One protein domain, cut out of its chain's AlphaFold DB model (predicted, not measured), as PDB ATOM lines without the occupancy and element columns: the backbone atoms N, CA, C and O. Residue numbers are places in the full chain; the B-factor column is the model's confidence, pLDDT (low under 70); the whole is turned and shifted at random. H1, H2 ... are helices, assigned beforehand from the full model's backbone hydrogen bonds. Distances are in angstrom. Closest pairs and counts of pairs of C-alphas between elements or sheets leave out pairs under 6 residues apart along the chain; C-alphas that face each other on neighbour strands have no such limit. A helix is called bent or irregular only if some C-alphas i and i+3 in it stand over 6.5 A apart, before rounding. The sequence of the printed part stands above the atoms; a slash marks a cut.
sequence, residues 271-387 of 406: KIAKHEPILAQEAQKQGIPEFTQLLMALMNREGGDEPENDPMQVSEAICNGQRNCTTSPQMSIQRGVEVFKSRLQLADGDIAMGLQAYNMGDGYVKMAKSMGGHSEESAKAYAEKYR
ATOM      1  N   LYS A 271       5.638 -27.173  47.695       86.12
ATOM      2  CA  LYS A 271       4.191 -27.179  47.956       86.12
ATOM      3  C   LYS A 271       3.656 -28.569  48.318       86.12
ATOM      4  O   LYS A 271       2.667 -28.641  49.038       86.12
ATOM      5  N   ILE A 272       4.306 -29.634  47.850       88.50
ATOM      6  CA  ILE A 272       4.025 -31.032  48.198       88.50
ATOM      7  C   ILE A 272       4.797 -31.418  49.465       88.50
ATOM      8  O   ILE A 272       4.220 -32.012  50.368       88.50
ATOM      9  N   ALA A 273       6.064 -30.993  49.585       89.31
ATOM     10  CA  ALA A 273       6.966 -31.265  50.713       89.31
ATOM     11  C   ALA A 273       6.314 -31.028  52.084       89.31
ATOM     12  O   ALA A 273       6.426 -31.852  52.989       89.31
ATOM     13  N   LYS A 274       5.544 -29.940  52.222       90.44
ATOM     14  CA  LYS A 274       4.838 -29.591  53.469       90.44
ATOM     15  C   LYS A 274       3.828 -30.649  53.951       90.44
ATOM     16  O   LYS A 274       3.424 -30.607  55.112       90.44
ATOM     17  N   HIS A 275       3.385 -31.555  53.077       91.44
ATOM     18  CA  HIS A 275       2.401 -32.593  53.383       91.44
ATOM     19  C   HIS A 275       3.017 -33.895  53.905       91.44
ATOM     20  O   HIS A 275       2.271 -34.745  54.393       91.44
ATOM     21  N   GLU A 276       4.347 -34.037  53.880       91.81
ATOM     22  CA  GLU A 276       5.050 -35.241  54.340       91.81
ATOM     23  C   GLU A 276       4.630 -35.703  55.752       91.81
ATOM     24  O   GLU A 276       4.354 -36.892  55.910       91.81
ATOM     25  N   PRO A 277       4.463 -34.826  56.769       93.00
ATOM     26  CA  PRO A 277       4.055 -35.281  58.102       93.00
ATOM     27  C   PRO A 277       2.664 -35.930  58.128       93.00
ATOM     28  O   PRO A 277       2.452 -36.925  58.819       93.00
ATOM     29  N   ILE A 278       1.715 -35.377  57.365       93.94
ATOM     30  CA  ILE A 278       0.348 -35.912  57.266       93.94
ATOM     31  C   ILE A 278       0.377 -37.222  56.479       93.94
ATOM     32  O   ILE A 278      -0.249 -38.198  56.884       93.94
ATOM     33  N   LEU A 279       1.145 -37.266  55.390       94.75
ATOM     34  CA  LEU A 279       1.310 -38.467  54.581       94.75
ATOM     35  C   LEU A 279       1.903 -39.626  55.385       94.75
ATOM     36  O   LEU A 279       1.361 -40.728  55.353       94.75
ATOM     37  N   ALA A 280       2.968 -39.371  56.148       91.19
ATOM     38  CA  ALA A 280       3.597 -40.359  57.018       91.19
ATOM     39  C   ALA A 280       2.620 -40.875  58.085       91.19
ATOM     40  O   ALA A 280       2.543 -42.079  58.337       91.19
ATOM     41  N   GLN A 281       1.827 -39.975  58.678       93.44
ATOM     42  CA  GLN A 281       0.800 -40.345  59.649       93.44
ATOM     43  C   GLN A 281      -0.275 -41.251  59.028       93.44
ATOM     44  O   GLN A 281      -0.658 -42.251  59.639       93.44
ATOM     45  N   GLU A 282      -0.766 -40.929  57.830       94.31
ATOM     46  CA  GLU A 282      -1.776 -41.744  57.147       94.31
ATOM     47  C   GLU A 282      -1.210 -43.086  56.664       94.31
ATOM     48  O   GLU A 282      -1.842 -44.123  56.870       94.31
ATOM     49  N   ALA A 283       0.013 -43.112  56.124       89.94
ATOM     50  CA  ALA A 283       0.708 -44.351  55.769       89.94
ATOM     51  C   ALA A 283       0.865 -45.274  56.988       89.94
ATOM     52  O   ALA A 283       0.589 -46.474  56.909       89.94
ATOM     53  N   GLN A 284       1.214 -44.709  58.149       88.12
ATOM     54  CA  GLN A 284       1.297 -45.452  59.402       88.12
ATOM     55  C   GLN A 284      -0.067 -45.993  59.855       88.12
ATOM     56  O   GLN A 284      -0.162 -47.170  60.202       88.12
ATOM     57  N   LYS A 285      -1.133 -45.178  59.822       88.44
ATOM     58  CA  LYS A 285      -2.502 -45.625  60.159       88.44
ATOM     59  C   LYS A 285      -2.972 -46.764  59.258       88.44
ATOM     60  O   LYS A 285      -3.658 -47.672  59.720       88.44
ATOM     61  N   GLN A 286      -2.586 -46.725  57.988       89.25
ATOM     62  CA  GLN A 286      -2.923 -47.748  57.004       89.25
ATOM     63  C   GLN A 286      -1.995 -48.971  57.060       89.25
ATOM     64  O   GLN A 286      -2.257 -49.950  56.359       89.25
ATOM     65  N   GLY A 287      -0.971 -48.972  57.918       81.81
ATOM     66  CA  GLY A 287      -0.054 -50.099  58.095       81.81
ATOM     67  C   GLY A 287       0.922 -50.292  56.935       81.81
ATOM     68  O   GLY A 287       1.351 -51.416  56.713       81.81
ATOM     69  N   ILE A 288       1.232 -49.217  56.204       87.75
ATOM     70  CA  ILE A 288       2.207 -49.182  55.102       87.75
ATOM     71  C   ILE A 288       3.245 -48.043  55.269       87.75
ATOM     72  O   ILE A 288       3.521 -47.322  54.306       87.75
ATOM     73  N   PRO A 289       3.805 -47.800  56.477       82.25
ATOM     74  CA  PRO A 289       4.730 -46.685  56.719       82.25
ATOM     75  C   PRO A 289       5.991 -46.726  55.841       82.25
ATOM     76  O   PRO A 289       6.537 -45.676  55.503       82.25
ATOM     77  N   GLU A 290       6.433 -47.910  55.426       80.81
ATOM     78  CA  GLU A 290       7.565 -48.123  54.522       80.81
ATOM     79  C   GLU A 290       7.337 -47.527  53.121       80.81
ATOM     80  O   GLU A 290       8.288 -47.229  52.410       80.81
ATOM     81  N   PHE A 291       6.086 -47.263  52.738       88.56
ATOM     82  CA  PHE A 291       5.750 -46.650  51.453       88.56
ATOM     83  C   PHE A 291       5.705 -45.122  51.493       88.56
ATOM     84  O   PHE A 291       5.417 -44.509  50.471       88.56
ATOM     85  N   THR A 292       5.998 -44.480  52.629       90.81
ATOM     86  CA  THR A 292       5.856 -43.018  52.790       90.81
ATOM     87  C   THR A 292       6.605 -42.229  51.713       90.81
ATOM     88  O   THR A 292       6.032 -41.333  51.101       90.81
ATOM     89  N   GLN A 293       7.863 -42.579  51.431       90.25
ATOM     90  CA  GLN A 293       8.668 -41.874  50.425       90.25
ATOM     91  C   GLN A 293       8.186 -42.153  48.994       90.25
ATOM     92  O   GLN A 293       8.160 -41.249  48.160       90.25
ATOM     93  N   LEU A 294       7.713 -43.370  48.716       90.75
ATOM     94  CA  LEU A 294       7.101 -43.694  47.427       90.75
ATOM     95  C   LEU A 294       5.797 -42.913  47.218       90.75
ATOM     96  O   LEU A 294       5.576 -42.326  46.163       90.75
ATOM     97  N   LEU A 295       4.951 -42.864  48.245       93.25
ATOM     98  CA  LEU A 295       3.718 -42.086  48.251       93.25
ATOM     99  C   LEU A 295       3.998 -40.589  48.094       93.25
ATOM    100  O   LEU A 295       3.193 -39.884  47.495       93.25
ATOM    101  N   MET A 296       5.138 -40.106  48.596       92.06
ATOM    102  CA  MET A 296       5.566 -38.724  48.411       92.06
ATOM    103  C   MET A 296       5.915 -38.435  46.950       92.06
ATOM    104  O   MET A 296       5.489 -37.419  46.404       92.06
ATOM    105  N   ALA A 297       6.637 -39.347  46.293       89.75
ATOM    106  CA  ALA A 297       6.924 -39.255  44.864       89.75
ATOM    107  C   ALA A 297       5.639 -39.342  44.017       89.75
ATOM    108  O   ALA A 297       5.448 -38.532  43.109       89.75
ATOM    109  N   LEU A 298       4.727 -40.256  44.370       90.56
ATOM    110  CA  LEU A 298       3.407 -40.374  43.749       90.56
ATOM    111  C   LEU A 298       2.618 -39.065  43.889       90.56
ATOM    112  O   LEU A 298       2.179 -38.506  42.891       90.56
ATOM    113  N   MET A 299       2.496 -38.530  45.104       91.44
ATOM    114  CA  MET A 299       1.808 -37.261  45.364       91.44
ATOM    115  C   MET A 299       2.442 -36.098  44.596       91.44
ATOM    116  O   MET A 299       1.735 -35.249  44.069       91.44
ATOM    117  N   ASN A 300       3.771 -36.068  44.482       89.06
ATOM    118  CA  ASN A 300       4.469 -35.040  43.715       89.06
ATOM    119  C   ASN A 300       4.143 -35.103  42.215       89.06
ATOM    120  O   ASN A 300       4.036 -34.065  41.564       89.06
ATOM    121  N   ARG A 301       3.953 -36.310  41.671       84.94
ATOM    122  CA  ARG A 301       3.536 -36.522  40.279       84.94
ATOM    123  C   ARG A 301       2.068 -36.157  40.046       84.94
ATOM    124  O   ARG A 301       1.770 -35.596  38.999       84.94
ATOM    125  N   GLU A 302       1.184 -36.474  40.991       83.88
ATOM    126  CA  GLU A 302      -0.260 -36.217  40.882       83.88
ATOM    127  C   GLU A 302      -0.611 -34.739  41.117       83.88
ATOM    128  O   GLU A 302      -1.330 -34.128  40.331       83.88
ATOM    129  N   GLY A 303      -0.091 -34.146  42.193       73.56
ATOM    130  CA  GLY A 303      -0.435 -32.788  42.614       73.56
ATOM    131  C   GLY A 303       0.274 -31.675  41.838       73.56
ATOM    132  O   GLY A 303      -0.193 -30.535  41.863       73.56
ATOM    133  N   GLY A 304       1.383 -31.985  41.153       68.56
ATOM    134  CA  GLY A 304       2.116 -31.052  40.292       68.56
ATOM    135  C   GLY A 304       2.369 -29.683  40.940       68.56
ATOM    136  O   GLY A 304       2.938 -29.589  42.030       68.56
ATOM    137  N   ASP A 305       1.935 -28.614  40.262       60.53
ATOM    138  CA  ASP A 305       2.093 -27.220  40.707       60.53
ATOM    139  C   ASP A 305       0.905 -26.668  41.527       60.53
ATOM    140  O   ASP A 305       1.037 -25.604  42.157       60.53
ATOM    141  N   GLU A 306      -0.225 -27.390  41.573       63.28
ATOM    142  CA  GLU A 306      -1.503 -26.954  42.172       63.28
ATOM    143  C   GLU A 306      -2.094 -27.951  43.206       63.28
ATOM    144  O   GLU A 306      -3.228 -28.412  43.076       63.28
ATOM    145  N   PRO A 307      -1.381 -28.272  44.302       66.00
ATOM    146  CA  PRO A 307      -1.783 -29.324  45.242       66.00
ATOM    147  C   PRO A 307      -2.804 -28.907  46.315       66.00
ATOM    148  O   PRO A 307      -2.933 -29.580  47.335       66.00
ATOM    149  N   GLU A 308      -3.483 -27.767  46.179       68.44
ATOM    150  CA  GLU A 308      -4.130 -27.113  47.330       68.44
ATOM    151  C   GLU A 308      -5.357 -27.849  47.883       68.44
ATOM    152  O   GLU A 308      -5.624 -27.730  49.076       68.44
ATOM    153  N   ASN A 309      -6.058 -28.643  47.065       75.81
ATOM    154  CA  ASN A 309      -7.251 -29.390  47.493       75.81
ATOM    155  C   ASN A 309      -7.160 -30.904  47.251       75.81
ATOM    156  O   ASN A 309      -7.667 -31.672  48.068       75.81
ATOM    157  N   ASP A 310      -6.511 -31.337  46.163       84.44
ATOM    158  CA  ASP A 310      -6.364 -32.755  45.799       84.44
ATOM    159  C   ASP A 310      -4.910 -33.103  45.414       84.44
ATOM    160  O   ASP A 310      -4.634 -33.406  44.249       84.44
ATOM    161  N   PRO A 311      -3.951 -33.034  46.362       88.94
ATOM    162  CA  PRO A 311      -2.539 -33.332  46.104       88.94
ATOM    163  C   PRO A 311      -2.278 -34.761  45.603       88.94
ATOM    164  O   PRO A 311      -1.245 -34.998  44.989       88.94
ATOM    165  N   MET A 312      -3.175 -35.717  45.862       91.44
ATOM    166  CA  MET A 312      -3.056 -37.100  45.382       91.44
ATOM    167  C   MET A 312      -3.943 -37.420  44.165       91.44
ATOM    168  O   MET A 312      -4.010 -38.591  43.784       91.44
ATOM    169  N   GLN A 313      -4.633 -36.418  43.591       89.44
ATOM    170  CA  GLN A 313      -5.590 -36.541  42.470       89.44
ATOM    171  C   GLN A 313      -6.518 -37.764  42.581       89.44
ATOM    172  O   GLN A 313      -6.781 -38.479  41.614       89.44
ATOM    173  N   VAL A 314      -7.014 -38.048  43.787       88.50
ATOM    174  CA  VAL A 314      -7.715 -39.310  44.079       88.50
ATOM    175  C   VAL A 314      -9.223 -39.230  43.816       88.50
ATOM    176  O   VAL A 314      -9.914 -40.248  43.857       88.50
ATOM    177  N   SER A 315      -9.753 -38.039  43.517       84.88
ATOM    178  CA  SER A 315     -11.192 -37.811  43.320       84.88
ATOM    179  C   SER A 315     -11.842 -38.802  42.344       84.88
ATOM    180  O   SER A 315     -12.871 -39.397  42.667       84.88
ATOM    181  N   GLU A 316     -11.214 -39.061  41.190       81.50
ATOM    182  CA  GLU A 316     -11.772 -39.962  40.170       81.50
ATOM    183  C   GLU A 316     -11.920 -41.405  40.690       81.50
ATOM    184  O   GLU A 316     -12.874 -42.097  40.323       81.50
ATOM    185  N   ALA A 317     -11.046 -41.837  41.606       80.88
ATOM    186  CA  ALA A 317     -11.088 -43.169  42.203       80.88
ATOM    187  C   ALA A 317     -12.181 -43.323  43.277       80.88
ATOM    188  O   ALA A 317     -12.742 -44.409  43.416       80.88
ATOM    189  N   ILE A 318     -12.495 -42.267  44.035       84.31
ATOM    190  CA  ILE A 318     -13.445 -42.334  45.165       84.31
ATOM    191  C   ILE A 318     -14.835 -41.763  44.849       84.31
ATOM    192  O   ILE A 318     -15.773 -41.993  45.609       84.31
ATOM    193  N   CYS A 319     -14.981 -41.044  43.734       84.38
ATOM    194  CA  CYS A 319     -16.218 -40.366  43.337       84.38
ATOM    195  C   CYS A 319     -16.708 -40.801  41.954       84.38
ATOM    196  O   CYS A 319     -17.237 -39.993  41.196       84.38
ATOM    197  N   ASN A 320     -16.544 -42.085  41.617       79.38
ATOM    198  CA  ASN A 320     -17.064 -42.684  40.381       79.38
ATOM    199  C   ASN A 320     -16.668 -41.899  39.112       79.38
ATOM    200  O   ASN A 320     -17.504 -41.649  38.243       79.38
ATOM    201  N   GLY A 321     -15.404 -41.474  39.021       71.94
ATOM    202  CA  GLY A 321     -14.883 -40.714  37.882       71.94
ATOM    203  C   GLY A 321     -15.156 -39.206  37.917       71.94
ATOM    204  O   GLY A 321     -14.832 -38.514  36.955       71.94
ATOM    205  N   GLN A 322     -15.733 -38.667  38.995       77.19
ATOM    206  CA  GLN A 322     -15.867 -37.219  39.172       77.19
ATOM    207  C   GLN A 322     -14.567 -36.599  39.696       77.19
ATOM    208  O   GLN A 322     -13.932 -37.123  40.609       77.19
ATOM    209  N   ARG A 323     -14.203 -35.437  39.149       77.88
ATOM    210  CA  ARG A 323     -13.055 -34.642  39.606       77.88
ATOM    211  C   ARG A 323     -13.436 -33.720  40.763       77.88
ATOM    212  O   ARG A 323     -14.595 -33.331  40.885       77.88
ATOM    213  N   ASN A 324     -12.438 -33.314  41.547       75.69
ATOM    214  CA  ASN A 324     -12.535 -32.279  42.587       75.69
ATOM    215  C   ASN A 324     -13.557 -32.569  43.700       75.69
ATOM    216  O   ASN A 324     -14.159 -31.645  44.247       75.69
ATOM    217  N   CYS A 325     -13.772 -33.840  44.040       81.94
ATOM    218  CA  CYS A 325     -14.657 -34.192  45.148       81.94
ATOM    219  C   CYS A 325     -13.927 -34.242  46.499       81.94
ATOM    220  O   CYS A 325     -14.565 -34.170  47.549       81.94
ATOM    221  N   THR A 326     -12.593 -34.327  46.501       81.06
ATOM    222  CA  THR A 326     -11.793 -34.072  47.701       81.06
ATOM    223  C   THR A 326     -11.697 -32.570  47.944       81.06
ATOM    224  O   THR A 326     -11.202 -31.817  47.108       81.06
ATOM    225  N   THR A 327     -12.158 -32.129  49.110       82.19
ATOM    226  CA  THR A 327     -12.246 -30.704  49.471       82.19
ATOM    227  C   THR A 327     -11.123 -30.238  50.397       82.19
ATOM    228  O   THR A 327     -11.136 -29.098  50.853       82.19
ATOM    229  N   SER A 328     -10.168 -31.115  50.718       88.19
ATOM    230  CA  SER A 328      -9.006 -30.774  51.537       88.19
ATOM    231  C   SER A 328      -7.816 -31.696  51.249       88.19
ATOM    232  O   SER A 328      -8.021 -32.889  50.983       88.19
ATOM    233  N   PRO A 329      -6.573 -31.201  51.413       88.69
ATOM    234  CA  PRO A 329      -5.369 -32.021  51.329       88.69
ATOM    235  C   PRO A 329      -5.399 -33.228  52.261       88.69
ATOM    236  O   PRO A 329      -4.973 -34.306  51.874       88.69
ATOM    237  N   GLN A 330      -5.934 -33.081  53.474       90.31
ATOM    238  CA  GLN A 330      -6.030 -34.171  54.445       90.31
ATOM    239  C   GLN A 330      -6.913 -35.305  53.920       90.31
ATOM    240  O   GLN A 330      -6.524 -36.469  53.996       90.31
ATOM    241  N   MET A 331      -8.074 -34.968  53.347       91.31
ATOM    242  CA  MET A 331      -8.971 -35.958  52.753       91.31
ATOM    243  C   MET A 331      -8.336 -36.623  51.529       91.31
ATOM    244  O   MET A 331      -8.406 -37.843  51.403       91.31
ATOM    245  N   SER A 332      -7.701 -35.842  50.652       93.00
ATOM    246  CA  SER A 332      -6.994 -36.368  49.480       93.00
ATOM    247  C   SER A 332      -5.863 -37.318  49.875       93.00
ATOM    248  O   SER A 332      -5.793 -38.423  49.351       93.00
ATOM    249  N   ILE A 333      -5.051 -36.954  50.871       94.31
ATOM    250  CA  ILE A 333      -3.955 -37.789  51.374       94.31
ATOM    251  C   ILE A 333      -4.491 -39.081  51.987       94.31
ATOM    252  O   ILE A 333      -4.061 -40.164  51.603       94.31
ATOM    253  N   GLN A 334      -5.465 -38.994  52.896       94.38
ATOM    254  CA  GLN A 334      -6.054 -40.178  53.521       94.38
ATOM    255  C   GLN A 334      -6.594 -41.153  52.466       94.38
ATOM    256  O   GLN A 334      -6.279 -42.345  52.485       94.38
ATOM    257  N   ARG A 335      -7.396 -40.643  51.524       94.19
ATOM    258  CA  ARG A 335      -8.012 -41.464  50.481       94.19
ATOM    259  C   ARG A 335      -6.996 -41.969  49.465       94.19
ATOM    260  O   ARG A 335      -7.096 -43.117  49.054       94.19
ATOM    261  N   GLY A 336      -5.997 -41.173  49.102       94.62
ATOM    262  CA  GLY A 336      -4.917 -41.594  48.212       94.62
ATOM    263  C   GLY A 336      -4.104 -42.744  48.802       94.62
ATOM    264  O   GLY A 336      -3.881 -43.749  48.130       94.62
ATOM    265  N   VAL A 337      -3.753 -42.681  50.088       96.12
ATOM    266  CA  VAL A 337      -3.068 -43.792  50.772       96.12
ATOM    267  C   VAL A 337      -3.948 -45.053  50.810       96.12
ATOM    268  O   VAL A 337      -3.455 -46.151  50.544       96.12
ATOM    269  N   GLU A 338      -5.252 -44.917  51.078       94.62
ATOM    270  CA  GLU A 338      -6.216 -46.032  51.034       94.62
ATOM    271  C   GLU A 338      -6.298 -46.676  49.644       94.62
ATOM    272  O   GLU A 338      -6.236 -47.905  49.522       94.62
ATOM    273  N   VAL A 339      -6.405 -45.857  48.592       94.88
ATOM    274  CA  VAL A 339      -6.449 -46.337  47.211       94.88
ATOM    275  C   VAL A 339      -5.150 -47.051  46.869       94.88
ATOM    276  O   VAL A 339      -5.213 -48.198  46.436       94.88
ATOM    277  N   PHE A 340      -3.985 -46.446  47.117       94.69
ATOM    278  CA  PHE A 340      -2.690 -47.076  46.838       94.69
ATOM    279  C   PHE A 340      -2.543 -48.427  47.540       94.69
ATOM    280  O   PHE A 340      -2.197 -49.415  46.893       94.69
ATOM    281  N   LYS A 341      -2.890 -48.513  48.829       93.38
ATOM    282  CA  LYS A 341      -2.884 -49.782  49.567       93.38
ATOM    283  C   LYS A 341      -3.778 -50.834  48.911       93.38
ATOM    284  O   LYS A 341      -3.356 -51.977  48.759       93.38
ATOM    285  N   SER A 342      -4.988 -50.455  48.502       94.38
ATOM    286  CA  SER A 342      -5.904 -51.353  47.790       94.38
ATOM    287  C   SER A 342      -5.301 -51.839  46.463       94.38
ATOM    288  O   SER A 342      -5.337 -53.033  46.162       94.38
ATOM    289  N   ARG A 343      -4.654 -50.945  45.698       92.06
ATOM    290  CA  ARG A 343      -3.941 -51.297  44.454       92.06
ATOM    291  C   ARG A 343      -2.815 -52.287  44.700       92.06
ATOM    292  O   ARG A 343      -2.722 -53.284  43.990       92.06
ATOM    293  N   LEU A 344      -2.004 -52.030  45.718       88.88
ATOM    294  CA  LEU A 344      -0.893 -52.887  46.101       88.88
ATOM    295  C   LEU A 344      -1.376 -54.282  46.523       88.88
ATOM    296  O   LEU A 344      -0.779 -55.283  46.140       88.88
ATOM    297  N   GLN A 345      -2.487 -54.363  47.261       85.88
ATOM    298  CA  GLN A 345      -3.101 -55.637  47.646       85.88
ATOM    299  C   GLN A 345      -3.617 -56.418  46.437       85.88
ATOM    300  O   GLN A 345      -3.373 -57.616  46.336       85.88
ATOM    301  N   LEU A 346      -4.289 -55.751  45.496       87.44
ATOM    302  CA  LEU A 346      -4.736 -56.384  44.252       87.44
ATOM    303  C   LEU A 346      -3.557 -56.882  43.412       87.44
ATOM    304  O   LEU A 346      -3.654 -57.924  42.763       87.44
ATOM    305  N   ALA A 347      -2.446 -56.152  43.442       83.88
ATOM    306  CA  ALA A 347      -1.201 -56.487  42.772       83.88
ATOM    307  C   ALA A 347      -0.363 -57.561  43.498       83.88
ATOM    308  O   ALA A 347       0.758 -57.824  43.082       83.88
ATOM    309  N   ASP A 348      -0.877 -58.197  44.558       80.75
ATOM    310  CA  ASP A 348      -0.144 -59.176  45.380       80.75
ATOM    311  C   ASP A 348       1.201 -58.644  45.919       80.75
ATOM    312  O   ASP A 348       2.163 -59.391  46.092       80.75
ATOM    313  N   GLY A 349       1.274 -57.338  46.194       75.88
ATOM    314  CA  GLY A 349       2.490 -56.678  46.670       75.88
ATOM    315  C   GLY A 349       3.459 -56.234  45.571       75.88
ATOM    316  O   GLY A 349       4.500 -55.672  45.904       75.88
ATOM    317  N   ASP A 350       3.135 -56.428  44.288       78.00
ATOM    318  CA  ASP A 350       3.891 -55.833  43.181       78.00
ATOM    319  C   ASP A 350       3.684 -54.310  43.173       78.00
ATOM    320  O   ASP A 350       2.603 -53.790  42.877       78.00
ATOM    321  N   ILE A 351       4.741 -53.593  43.547       84.31
ATOM    322  CA  ILE A 351       4.718 -52.145  43.748       84.31
ATOM    323  C   ILE A 351       4.544 -51.412  42.415       84.31
ATOM    324  O   ILE A 351       3.750 -50.473  42.348       84.31
ATOM    325  N   ALA A 352       5.225 -51.854  41.353       82.06
ATOM    326  CA  ALA A 352       5.140 -51.224  40.037       82.06
ATOM    327  C   ALA A 352       3.731 -51.394  39.452       82.06
ATOM    328  O   ALA A 352       3.091 -50.429  39.026       82.06
ATOM    329  N   MET A 353       3.176 -52.604  39.558       82.19
ATOM    330  CA  MET A 353       1.797 -52.872  39.165       82.19
ATOM    331  C   MET A 353       0.790 -52.084  40.013       82.19
ATOM    332  O   MET A 353      -0.187 -51.571  39.469       82.19
ATOM    333  N   GLY A 354       1.022 -51.952  41.324       90.00
ATOM    334  CA  GLY A 354       0.193 -51.150  42.225       90.00
ATOM    335  C   GLY A 354       0.189 -49.659  41.866       90.00
ATOM    336  O   GLY A 354      -0.876 -49.039  41.817       90.00
ATOM    337  N   LEU A 355       1.353 -49.089  41.543       89.56
ATOM    338  CA  LEU A 355       1.487 -47.703  41.080       89.56
ATOM    339  C   LEU A 355       0.791 -47.484  39.738       89.56
ATOM    340  O   LEU A 355       0.054 -46.506  39.579       89.56
ATOM    341  N   GLN A 356       0.968 -48.402  38.790       89.56
ATOM    342  CA  GLN A 356       0.305 -48.325  37.494       89.56
ATOM    343  C   GLN A 356      -1.215 -48.504  37.631       89.56
ATOM    344  O   GLN A 356      -1.991 -47.812  36.976       89.56
ATOM    345  N   ALA A 357      -1.676 -49.359  38.543       91.44
ATOM    346  CA  ALA A 357      -3.094 -49.508  38.853       91.44
ATOM    347  C   ALA A 357      -3.681 -48.290  39.584       91.44
ATOM    348  O   ALA A 357      -4.879 -48.036  39.473       91.44
ATOM    349  N   TYR A 358      -2.869 -47.498  40.294       91.94
ATOM    350  CA  TYR A 358      -3.316 -46.202  40.815       91.94
ATOM    351  C   TYR A 358      -3.659 -45.242  39.664       91.94
ATOM    352  O   TYR A 358      -4.576 -44.440  39.796       91.94
ATOM    353  N   ASN A 359      -2.990 -45.375  38.513       89.88
ATOM    354  CA  ASN A 359      -3.272 -44.592  37.311       89.88
ATOM    355  C   ASN A 359      -4.482 -45.101  36.526       89.88
ATOM    356  O   ASN A 359      -5.334 -44.331  36.097       89.88
ATOM    357  N   MET A 360      -4.477 -46.406  36.255       89.50
ATOM    358  CA  MET A 360      -5.344 -47.042  35.263       89.50
ATOM    359  C   MET A 360      -6.564 -47.726  35.892       89.50
ATOM    360  O   MET A 360      -7.443 -48.217  35.178       89.50
ATOM    361  N   GLY A 361      -6.625 -47.769  37.224       91.06
ATOM    362  CA  GLY A 361      -7.679 -48.414  37.999       91.06
ATOM    363  C   GLY A 361      -7.508 -49.929  38.168       91.06
ATOM    364  O   GLY A 361      -6.553 -50.544  37.694       91.06
ATOM    365  N   ASP A 362      -8.484 -50.543  38.850       91.88
ATOM    366  CA  ASP A 362      -8.508 -51.970  39.224       91.88
ATOM    367  C   ASP A 362      -8.280 -52.916  38.047       91.88
ATOM    368  O   ASP A 362      -7.577 -53.922  38.159       91.88
ATOM    369  N   GLY A 363      -8.910 -52.601  36.911       90.94
ATOM    370  CA  GLY A 363      -8.932 -53.477  35.743       90.94
ATOM    371  C   GLY A 363      -7.541 -53.745  35.176       90.94
ATOM    372  O   GLY A 363      -7.320 -54.820  34.606       90.94
ATOM    373  N   TYR A 364      -6.602 -52.817  35.383       93.12
ATOM    374  CA  TYR A 364      -5.235 -52.948  34.901       93.12
ATOM    375  C   TYR A 364      -4.533 -54.159  35.512       93.12
ATOM    376  O   TYR A 364      -3.966 -54.962  34.778       93.12
ATOM    377  N   VAL A 365      -4.659 -54.360  36.827       88.94
ATOM    378  CA  VAL A 365      -4.014 -55.467  37.553       88.94
ATOM    379  C   VAL A 365      -4.362 -56.817  36.928       88.94
ATOM    380  O   VAL A 365      -3.488 -57.647  36.679       88.94
ATOM    381  N   LYS A 366      -5.647 -57.043  36.625       89.75
ATOM    382  CA  LYS A 366      -6.109 -58.299  36.018       89.75
ATOM    383  C   LYS A 366      -5.499 -58.513  34.632       89.75
ATOM    384  O   LYS A 366      -5.108 -59.633  34.307       89.75
ATOM    385  N   MET A 367      -5.436 -57.459  33.821       88.75
ATOM    386  CA  MET A 367      -4.866 -57.532  32.477       88.75
ATOM    387  C   MET A 367      -3.349 -57.738  32.525       88.75
ATOM    388  O   MET A 367      -2.853 -58.654  31.873       88.75
ATOM    389  N   ALA A 368      -2.641 -56.979  33.360       84.81
ATOM    390  CA  ALA A 368      -1.207 -57.114  33.587       84.81
ATOM    391  C   ALA A 368      -0.842 -58.546  34.004       84.81
ATOM    392  O   ALA A 368      -0.044 -59.197  33.335       84.81
ATOM    393  N   LYS A 369      -1.525 -59.118  35.008       82.00
ATOM    394  CA  LYS A 369      -1.309 -60.519  35.421       82.00
ATOM    395  C   LYS A 369      -1.525 -61.521  34.283       82.00
ATOM    396  O   LYS A 369      -0.761 -62.472  34.163       82.00
ATOM    397  N   SER A 370      -2.522 -61.305  33.419       83.69
ATOM    398  CA  SER A 370      -2.745 -62.176  32.251       83.69
ATOM    399  C   SER A 370      -1.655 -62.067  31.177       83.69
ATOM    400  O   SER A 370      -1.510 -62.975  30.365       83.69
ATOM    401  N   MET A 371      -0.886 -60.977  31.196       79.50
ATOM    402  CA  MET A 371       0.228 -60.698  30.290       79.50
ATOM    403  C   MET A 371       1.599 -60.954  30.938       79.50
ATOM    404  O   MET A 371       2.620 -60.619  30.347       79.50
ATOM    405  N   GLY A 372       1.636 -61.572  32.124       72.50
ATOM    406  CA  GLY A 372       2.877 -61.929  32.818       72.50
ATOM    407  C   GLY A 372       3.366 -60.921  33.860       72.50
ATOM    408  O   GLY A 372       4.423 -61.147  34.438       72.50
ATOM    409  N   GLY A 373       2.612 -59.855  34.145       72.81
ATOM    410  CA  GLY A 373       2.964 -58.841  35.143       72.81
ATOM    411  C   GLY A 373       2.820 -57.416  34.617       72.81
ATOM    412  O   GLY A 373       2.289 -57.195  33.527       72.81
ATOM    413  N   HIS A 374       3.257 -56.438  35.413       78.06
ATOM    414  CA  HIS A 374       3.370 -55.064  34.936       78.06
ATOM    415  C   HIS A 374       4.495 -54.973  33.905       78.06
ATOM    416  O   HIS A 374       5.592 -55.485  34.115       78.06
ATOM    417  N   SER A 375       4.190 -54.326  32.788       74.56
ATOM    418  CA  SER A 375       5.148 -53.985  31.746       74.56
ATOM    419  C   SER A 375       4.630 -52.826  30.905       74.56
ATOM    420  O   SER A 375       3.424 -52.549  30.917       74.56
ATOM    421  N   GLU A 376       5.497 -52.182  30.128       78.31
ATOM    422  CA  GLU A 376       5.075 -51.119  29.216       78.31
ATOM    423  C   GLU A 376       4.068 -51.659  28.188       78.31
ATOM    424  O   GLU A 376       3.068 -51.006  27.892       78.31
ATOM    425  N   GLU A 377       4.257 -52.888  27.698       79.12
ATOM    426  CA  GLU A 377       3.330 -53.547  26.774       79.12
ATOM    427  C   GLU A 377       1.960 -53.763  27.412       79.12
ATOM    428  O   GLU A 377       0.942 -53.467  26.787       79.12
ATOM    429  N   SER A 378       1.910 -54.247  28.656       81.12
ATOM    430  CA  SER A 378       0.633 -54.432  29.352       81.12
ATOM    431  C   SER A 378      -0.074 -53.097  29.614       81.12
ATOM    432  O   SER A 378      -1.297 -53.016  29.463       81.12
ATOM    433  N   ALA A 379       0.671 -52.035  29.945       85.31
ATOM    434  CA  ALA A 379       0.139 -50.690  30.158       85.31
ATOM    435  C   ALA A 379      -0.386 -50.077  28.852       85.31
ATOM    436  O   ALA A 379      -1.521 -49.600  28.806       85.31
ATOM    437  N   LYS A 380       0.378 -50.172  27.761       86.75
ATOM    438  CA  LYS A 380      -0.033 -49.749  26.414       86.75
ATOM    439  C   LYS A 380      -1.246 -50.517  25.913       86.75
ATOM    440  O   LYS A 380      -2.175 -49.911  25.386       86.75
ATOM    441  N   ALA A 381      -1.273 -51.835  26.095       87.62
ATOM    442  CA  ALA A 381      -2.397 -52.668  25.682       87.62
ATOM    443  C   ALA A 381      -3.672 -52.319  26.465       87.62
ATOM    444  O   ALA A 381      -4.759 -52.259  25.887       87.62
ATOM    445  N   TYR A 382      -3.551 -52.037  27.765       91.81
ATOM    446  CA  TYR A 382      -4.676 -51.555  28.563       91.81
ATOM    447  C   TYR A 382      -5.130 -50.165  28.103       91.81
ATOM    448  O   TYR A 382      -6.322 -49.943  27.886       91.81
ATOM    449  N   ALA A 383      -4.186 -49.251  27.870       90.00
ATOM    450  CA  ALA A 383      -4.479 -47.913  27.382       90.00
ATOM    451  C   ALA A 383      -5.220 -47.943  26.032       90.00
ATOM    452  O   ALA A 383      -6.225 -47.258  25.852       90.00
ATOM    453  N   GLU A 384      -4.769 -48.784  25.102       90.25
ATOM    454  CA  GLU A 384      -5.383 -48.978  23.785       90.25
ATOM    455  C   GLU A 384      -6.795 -49.569  23.880       90.25
ATOM    456  O   GLU A 384      -7.687 -49.193  23.123       90.25
ATOM    457  N   LYS A 385      -7.032 -50.463  24.842       92.06
ATOM    458  CA  LYS A 385      -8.342 -51.088  25.044       92.06
ATOM    459  C   LYS A 385      -9.396 -50.117  25.582       92.06
ATOM    460  O   LYS A 385     -10.571 -50.261  25.251       92.06
ATOM    461  N   TYR A 386      -8.996 -49.164  26.426       89.44
ATOM    462  CA  TYR A 386      -9.918 -48.272  27.141       89.44
ATOM    463  C   TYR A 386      -9.882 -46.813  26.661       89.44
ATOM    464  O   TYR A 386     -10.623 -45.974  27.180       89.44
ATOM    465  N   ARG A 387      -9.055 -46.482  25.661       86.31
ATOM    466  CA  ARG A 387      -9.002 -45.128  25.094       86.31
ATOM    467  C   ARG A 387     -10.327 -44.727  24.447       86.31
ATOM    468  O   ARG A 387     -10.958 -45.493  23.727       86.31
TER     469      ARG A 387
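This is residues 271 to 387 of the 406 residues of an uncharacterized protein of Bacillus cereus (UniProt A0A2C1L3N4). Crossed helices follow one another along one long axis, with the long helix H4 in the middle: H1 packs on residues 330 to 337 of H4 and H2 crosses H1, while H5 packs on residues 339 to 346 of H4, H6 packs on H5, and H7 packs on H6 at the far end. The short helix H3 sits between H2 and H4 along the chain, after a long link of 11 residues from H2 and before a short link of 10 residues to H4. The printed part has 117 residues with seven named helices, H1 to H7 in order along the chain, and no named strand; its class is all helix. It is compact, with a radius of gyration of the C-alphas of 14.0 A and spans of 39 by 29 by 22 A.

H1, residues 276 to 285, begins at C-alpha 276 at (5.050, -35.241, 54.340) and is 14.1 A long. H2, residues 289 to 303, is 20.5 A long and irregular: C-alphas 290 and 293 are 7.6 A apart. H3 is residues 315 to 318. H4, residues 329 to 346, is the longest helix at 25.4 A and begins at C-alpha 329 at (-5.369, -32.021, 51.329). H5 is residues 351 to 360, 14.1 A, and H6 is residues 362 to 370, 13.6 A. H7, residues 376 to 386, is 15.4 A long and ends at C-alpha 386 at (-9.918, -48.272, 27.141).

H4 is the hub, touching H1, H3, H5 and H6. H1 touches H4 at a steep tilt of 48 degrees, the same way, with the closest C-alphas, those of Glu 282 and Gln 334, 5.8 A apart. H1 touches H2 at a steep tilt of 50 degrees, opposite ways; the closest C-alphas are those of Ala 283 and Pro 289, 4.7 A. H2 is close to H4 but not clearly touching it, the closest C-alphas being those of Leu 295 and Val 337, 7.4 A. H3 only just touches H4, with 3 pairs of C-alphas within 8 A, the closest those of Ala 317 and Val 339, 7.5 A. H5 touches H4 at a steep tilt of 62 degrees, opposite ways, with the closest C-alphas, those of Leu 344 and Gly 354, 4.4 A apart. H6 and H4 touch only at their ends, and only just, with 3 pairs within 8 A, the closest those of Leu 346 and Val 365, 6.8 A. H5 touches H6 at a steep tilt of 51 degrees, closest at the C-alphas of Ala 357 and Tyr 364, 5.7 A. H7 touches H6, closest at the C-alphas of Ala 368 and Ser 378, 5.3 A, and is apart from H4. In H1, H4, H5 and H7 each O i to N i+4 pair is within hydrogen-bond range, against 9 of 11 in H2 and 4 of 5 in H6; H3 is too short for such a pair.

The C-alphas farthest apart, those of Lys 274 and Ser 370, are 39.6 A apart. The printed part has no cut. The link from H2 to H3, 11 residues, is long. The mean pLDDT of the printed part is 86.1; residues 304 to 308 are under 70.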